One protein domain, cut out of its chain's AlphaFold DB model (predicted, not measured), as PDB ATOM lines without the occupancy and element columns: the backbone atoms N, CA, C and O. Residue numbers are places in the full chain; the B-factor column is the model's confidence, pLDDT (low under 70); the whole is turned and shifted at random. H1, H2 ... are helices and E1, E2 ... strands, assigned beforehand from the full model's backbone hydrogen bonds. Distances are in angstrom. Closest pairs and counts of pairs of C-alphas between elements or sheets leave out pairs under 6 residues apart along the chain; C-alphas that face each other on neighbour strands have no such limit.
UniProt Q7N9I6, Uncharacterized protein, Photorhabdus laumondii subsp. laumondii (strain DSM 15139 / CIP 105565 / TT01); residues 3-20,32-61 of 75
ATOM      1  N   ILE A   3     147.283 116.248 162.447       88.00
ATOM      2  CA  ILE A   3     148.373 117.159 162.068       88.00
ATOM      3  C   ILE A   3     149.721 116.438 162.111       88.00
ATOM      4  O   ILE A   3     149.960 115.582 162.963       88.00
ATOM      5  N   LYS A   4     150.629 116.808 161.213       89.56
ATOM      6  CA  LYS A   4     152.044 116.433 161.265       89.56
ATOM      7  C   LYS A   4     152.831 117.570 161.908       89.56
ATOM      8  O   LYS A   4     152.802 118.685 161.391       89.56
ATOM      9  N   SER A   5     153.568 117.269 162.977       88.56
ATOM     10  CA  SER A   5     154.486 118.192 163.656       88.56
ATOM     11  C   SER A   5     155.928 117.666 163.574       88.56
ATOM     12  O   SER A   5     156.390 116.951 164.469       88.56
ATOM     13  N   PRO A   6     156.669 117.975 162.489       86.31
ATOM     14  CA  PRO A   6     158.052 117.520 162.320       86.31
ATOM     15  C   PRO A   6     159.012 118.123 163.351       86.31
ATOM     16  O   PRO A   6     160.000 117.491 163.723       86.31
ATOM     17  N   SER A   7     158.735 119.349 163.804       88.50
ATOM     18  CA  SER A   7     159.547 120.062 164.794       88.50
ATOM     19  C   SER A   7     159.190 119.686 166.233       88.50
ATOM     20  O   SER A   7     160.014 119.893 167.121       88.50
ATOM     21  N   GLY A   8     157.984 119.155 166.470       88.25
ATOM     22  CA  GLY A   8     157.413 118.996 167.810       88.25
ATOM     23  C   GLY A   8     156.949 120.319 168.434       88.25
ATOM     24  O   GLY A   8     156.369 120.319 169.514       88.25
ATOM     25  N   LYS A   9     157.161 121.456 167.761       87.88
ATOM     26  CA  LYS A   9     156.755 122.783 168.235       87.88
ATOM     27  C   LYS A   9     155.409 123.146 167.620       87.88
ATOM     28  O   LYS A   9     155.276 123.152 166.399       87.88
ATOM     29  N   ILE A  10     154.420 123.436 168.459       86.19
ATOM     30  CA  ILE A  10     153.073 123.834 168.034       86.19
ATOM     31  C   ILE A  10     152.742 125.171 168.687       86.19
ATOM     32  O   ILE A  10     152.908 125.325 169.893       86.19
ATOM     33  N   PHE A  11     152.275 126.128 167.893       84.94
ATOM     34  CA  PHE A  11     151.800 127.419 168.375       84.94
ATOM     35  C   PHE A  11     150.270 127.418 168.470       84.94
ATOM     36  O   PHE A  11     149.592 126.892 167.587       84.94
ATOM     37  N   ILE A  12     149.736 127.977 169.554       85.31
ATOM     38  CA  ILE A  12     148.301 128.145 169.801       85.31
ATOM     39  C   ILE A  12     148.082 129.611 170.170       85.31
ATOM     40  O   ILE A  12     148.530 130.028 171.233       85.31
ATOM     41  N   GLY A  13     147.398 130.381 169.332       81.25
ATOM     42  CA  GLY A  13     147.170 131.809 169.560       81.25
ATOM     43  C   GLY A  13     146.114 132.381 168.623       81.25
ATOM     44  O   GLY A  13     145.421 131.623 167.934       81.25
ATOM     45  N   ALA A  14     145.981 133.706 168.610       74.62
ATOM     46  CA  ALA A  14     145.104 134.396 167.673       74.62
ATOM     47  C   ALA A  14     145.546 134.146 166.219       74.62
ATOM     48  O   ALA A  14     146.735 134.062 165.922       74.62
ATOM     49  N   GLY A  15     144.585 134.031 165.295       65.38
ATOM     50  CA  GLY A  15     144.894 133.843 163.870       65.38
ATOM     51  C   GLY A  15     145.643 135.032 163.261       65.38
ATOM     52  O   GLY A  15     146.465 134.842 162.367       65.38
ATOM     53  N   GLU A  16     145.417 136.234 163.797       61.50
ATOM     54  CA  GLU A  16     146.108 137.472 163.411       61.50
ATOM     55  C   GLU A  16     147.626 137.389 163.659       61.50
ATOM     56  O   GLU A  16     148.399 137.907 162.858       61.50
ATOM     57  N   ASP A  17     148.061 136.618 164.663       56.19
ATOM     58  CA  ASP A  17     149.478 136.372 164.977       56.19
ATOM     59  C   ASP A  17     150.142 135.352 164.022       56.19
ATOM     60  O   ASP A  17     151.326 135.048 164.152       56.19
ATOM     61  N   THR A  18     149.387 134.779 163.073       53.44
ATOM     62  CA  THR A  18     149.880 133.772 162.110       53.44
ATOM     63  C   THR A  18     149.910 134.266 160.662       53.44
ATOM     64  O   THR A  18     150.361 133.539 159.776       53.44
ATOM     65  N   THR A  19     149.454 135.497 160.408       52.03
ATOM     66  CA  THR A  19     149.343 136.078 159.061       52.03
ATOM     67  C   THR A  19     150.039 137.438 158.976       52.03
ATOM     68  O   THR A  19     149.403 138.465 158.757       52.03
ATOM     69  N   GLY A  20     151.360 137.450 159.129       45.50
ATOM     70  CA  GLY A  20     152.219 138.584 158.775       45.50
ATOM     71  C   GLY A  20     153.478 138.039 158.111       45.50
ATOM     72  O   GLY A  20     154.183 137.258 158.733       45.50
ATOM     73  N   SER A  32     149.638 137.008 171.326       65.69
ATOM     74  CA  SER A  32     148.546 136.493 172.155       65.69
ATOM     75  C   SER A  32     148.397 134.981 171.953       65.69
ATOM     76  O   SER A  32     147.423 134.470 171.390       65.69
ATOM     77  N   GLY A  33     149.410 134.229 172.394       75.50
ATOM     78  CA  GLY A  33     149.459 132.782 172.216       75.50
ATOM     79  C   GLY A  33     150.535 132.072 173.033       75.50
ATOM     80  O   GLY A  33     151.310 132.669 173.773       75.50
ATOM     81  N   LYS A  34     150.578 130.746 172.908       80.88
ATOM     82  CA  LYS A  34     151.525 129.869 173.594       80.88
ATOM     83  C   LYS A  34     152.122 128.861 172.623       80.88
ATOM     84  O   LYS A  34     151.403 128.133 171.938       80.88
ATOM     85  N   LYS A  35     153.453 128.765 172.623       83.94
ATOM     86  CA  LYS A  35     154.182 127.648 172.011       83.94
ATOM     87  C   LYS A  35     154.199 126.478 172.997       83.94
ATOM     88  O   LYS A  35     154.583 126.633 174.156       83.94
ATOM     89  N   ILE A  36     153.790 125.302 172.544       86.94
ATOM     90  CA  ILE A  36     153.936 124.044 173.276       86.94
ATOM     91  C   ILE A  36     154.973 123.169 172.576       86.94
ATOM     92  O   ILE A  36     155.082 123.165 171.348       86.94
ATOM     93  N   SER A  37     155.736 122.429 173.374       90.31
ATOM     94  CA  SER A  37     156.687 121.437 172.878       90.31
ATOM     95  C   SER A  37     156.135 120.046 173.149       90.31
ATOM     96  O   SER A  37     155.854 119.695 174.292       90.31
ATOM     97  N   LEU A  38     155.976 119.273 172.085       89.00
ATOM     98  CA  LEU A  38     155.641 117.858 172.094       89.00
ATOM     99  C   LEU A  38     156.785 117.080 171.438       89.00
ATOM    100  O   LEU A  38     157.684 117.652 170.815       89.00
ATOM    101  N   GLU A  39     156.745 115.758 171.547       91.88
ATOM    102  CA  GLU A  39     157.622 114.922 170.737       91.88
ATOM    103  C   GLU A  39     157.363 115.147 169.238       91.88
ATOM    104  O   GLU A  39     156.279 115.532 168.799       91.88
ATOM    105  N   LYS A  40     158.384 114.914 168.416       92.94
ATOM    106  CA  LYS A  40     158.223 114.980 166.963       92.94
ATOM    107  C   LYS A  40     157.310 113.842 166.516       92.94
ATOM    108  O   LYS A  40     157.503 112.699 166.926       92.94
ATOM    109  N   GLY A  41     156.346 114.129 165.645       91.62
ATOM    110  CA  GLY A  41     155.449 113.091 165.143       91.62
ATOM    111  C   GLY A  41     154.123 113.606 164.605       91.62
ATOM    112  O   GLY A  41     153.937 114.800 164.366       91.62
ATOM    113  N   ASN A  42     153.199 112.671 164.398       92.38
ATOM    114  CA  ASN A  42     151.844 112.970 163.953       92.38
ATOM    115  C   ASN A  42     150.882 112.883 165.136       92.38
ATOM    116  O   ASN A  42     151.021 112.018 166.005       92.38
ATOM    117  N   TYR A  43     149.892 113.767 165.142       92.00
ATOM    118  CA  TYR A  43     148.957 113.917 166.242       92.00
ATOM    119  C   TYR A  43     147.523 114.023 165.740       92.00
ATOM    120  O   TYR A  43     147.216 114.823 164.860       92.00
ATOM    121  N   LEU A  44     146.627 113.257 166.354       91.19
ATOM    122  CA  LEU A  44     145.202 113.524 166.332       91.19
ATOM    123  C   LEU A  44     144.906 114.616 167.362       91.19
ATOM    124  O   LEU A  44     145.094 114.433 168.564       91.19
ATOM    125  N   ILE A  45     144.428 115.746 166.861       89.75
ATOM    126  CA  ILE A  45     143.952 116.881 167.635       89.75
ATOM    127  C   ILE A  45     142.452 116.753 167.836       89.75
ATOM    128  O   ILE A  45     141.691 116.653 166.860       89.75
ATOM    129  N   LEU A  46     142.049 116.784 169.103       90.56
ATOM    130  CA  LEU A  46     140.663 116.914 169.531       90.56
ATOM    131  C   LEU A  46     140.477 118.294 170.156       90.56
ATOM    132  O   LEU A  46     141.272 118.709 170.998       90.56
ATOM    133  N   LEU A  47     139.427 118.987 169.729       90.25
ATOM    134  CA  LEU A  47     139.060 120.311 170.209       90.25
ATOM    135  C   LEU A  47     137.679 120.223 170.847       90.25
ATOM    136  O   LEU A  47     136.764 119.645 170.261       90.25
ATOM    137  N   LYS A  48     137.527 120.809 172.031       89.88
ATOM    138  CA  LYS A  48     136.237 120.934 172.706       89.88
ATOM    139  C   LYS A  48     136.120 122.322 173.314       89.88
ATOM    140  O   LYS A  48     136.950 122.709 174.128       89.88
ATOM    141  N   LYS A  49     135.079 123.057 172.941       89.19
ATOM    142  CA  LYS A  49     134.723 124.322 173.584       89.19
ATOM    143  C   LYS A  49     133.802 124.027 174.770       89.19
ATOM    144  O   LYS A  49     132.803 123.335 174.607       89.19
ATOM    145  N   ASN A  50     134.159 124.521 175.949       89.31
ATOM    146  CA  ASN A  50     133.340 124.477 177.157       89.31
ATOM    147  C   ASN A  50     133.217 125.910 177.681       89.31
ATOM    148  O   ASN A  50     134.186 126.441 178.227       89.31
ATOM    149  N   GLU A  51     132.047 126.526 177.500       87.88
ATOM    150  CA  GLU A  51     131.791 127.928 177.867       87.88
ATOM    151  C   GLU A  51     132.859 128.865 177.269       87.88
ATOM    152  O   GLU A  51     132.962 128.983 176.046       87.88
ATOM    153  N   ASN A  52     133.694 129.466 178.123       86.75
ATOM    154  CA  ASN A  52     134.757 130.397 177.752       86.75
ATOM    155  C   ASN A  52     136.129 129.721 177.580       86.75
ATOM    156  O   ASN A  52     137.137 130.403 177.417       86.75
ATOM    157  N   ASN A  53     136.193 128.389 177.634       86.31
ATOM    158  CA  ASN A  53     137.435 127.628 177.564       86.31
ATOM    159  C   ASN A  53     137.475 126.740 176.318       86.31
ATOM    160  O   ASN A  53     136.493 126.086 175.968       86.31
ATOM    161  N   ILE A  54     138.648 126.639 175.694       87.50
ATOM    162  CA  ILE A  54     138.918 125.659 174.641       87.50
ATOM    163  C   ILE A  54     139.861 124.605 175.215       87.50
ATOM    164  O   ILE A  54     140.987 124.899 175.608       87.50
ATOM    165  N   GLN A  55     139.397 123.364 175.258       90.75
ATOM    166  CA  GLN A  55     140.216 122.205 175.576       90.75
ATOM    167  C   GLN A  55     140.782 121.615 174.291       90.75
ATOM    168  O   GLN A  55     140.051 121.351 173.333       90.75
ATOM    169  N   ILE A  56     142.092 121.387 174.297       90.50
ATOM    170  CA  ILE A  56     142.845 120.848 173.169       90.50
ATOM    171  C   ILE A  56     143.577 119.603 173.658       90.50
ATOM    172  O   ILE A  56     144.317 119.665 174.638       90.50
ATOM    173  N   SER A  57     143.367 118.470 172.994       92.31
ATOM    174  CA  SER A  57     144.075 117.218 173.283       92.31
ATOM    175  C   SER A  57     144.925 116.791 172.096       92.31
ATOM    176  O   SER A  57     144.453 116.805 170.959       92.31
ATOM    177  N   PHE A  58     146.158 116.374 172.386       91.31
ATOM    178  CA  PHE A  58     147.138 115.885 171.418       91.31
ATOM    179  C   PHE A  58     147.362 114.392 171.650       91.31
ATOM    180  O   PHE A  58     147.925 113.997 172.667       91.31
ATOM    181  N   ILE A  59     146.925 113.555 170.711       93.00
ATOM    182  CA  ILE A  59     147.055 112.094 170.802       93.00
ATOM    183  C   ILE A  59     147.978 111.633 169.679       93.00
ATOM    184  O   ILE A  59     147.741 111.991 168.530       93.00
ATOM    185  N   LYS A  60     149.023 110.847 169.971       91.69
ATOM    186  CA  LYS A  60     149.896 110.305 168.914       91.69
ATOM    187  C   LYS A  60     149.069 109.526 167.890       91.69
ATOM    188  O   LYS A  60     148.231 108.708 168.255       91.69
ATOM    189  N   SER A  61     149.326 109.777 166.613       88.94
ATOM    190  CA  SER A  61     148.612 109.164 165.494       88.94
ATOM    191  C   SER A  61     149.597 108.554 164.501       88.94
ATOM    192  O   SER A  61     150.708 109.049 164.319       88.94
TER     193      SER A  61
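What this domain is: This is residues 3 to 20 and 32 to 61 of the 75 residues of an uncharacterized protein of Photorhabdus laumondii subsp. laumondii (strain DSM 15139 / CIP 105565 / TT01) (UniProt Q7N9I6). Two ribbons of antiparallel strands make an open V: the shorter is E2 with E3, the longer is the hairpin E4 and E5. The arms come together where E1 pairs with the first residues of E4; H1 sits at the far end of the short arm, and residues 49 to 54 stick out at the tip of the long one. The 48 printed residues hold five named strands and one named helix, in the order E1 E2 H1 E3 E4 E5; one sheet has the order E1 - E4 - E5, the other E2 - E3, both antiparallel. The class is mostly strand, and the flat whole spans 29 by 29 by 14 A, only just loose, close to compact, with a radius of gyration of the C-alphas of 11.8 A.

How they stand to each other: Begin at E1, residues 3 to 5, an edge strand antiparallel to E4, residues 41 to 50, at 124 degrees; N 3 and O 43 are 2.8 A apart, within hydrogen-bond range. Next, E2, residues 9 to 13, is antiparallel to E3, residues 33 to 37, at 161 degrees, with N 34 and O 12 at 2.7 A. H1, residues 15 to 18, is too short for an O i to N i+4 pair; its one O i to N i+3 pair is within range. E4 forms a hairpin with E5, residues 53 to 60, at 157 degrees, with N 46 and O 57 at 3.0 A. The pairing is staggered: E4 pairs with E1 over residues 41 to 43 and with E5 over 43 to 50. E2 is apart from E4 and E5.

Where its parts are: Find C-alpha 3 at (148.373, 117.159, 162.068), where E1 begins. E2 runs 13.2 A and E3 13.5 A. From C-alpha 41 at (155.449, 113.091, 165.143), E4 runs 27.6 A; E5 runs 23.0 A to C-alpha 60 at (149.896, 110.305, 168.914).

The domain as a whole: The farthest C-alphas, of Pro 6 and Glu 51, are 32.2 A apart. Residues 21 to 31 are not printed, and C-alphas 20 and 32 are 14.0 A apart across this cut. The links printed whole are tight. Look for pLDDT under 70 at residues 15 to 20 and 32; the mean of the printed part is 83.6.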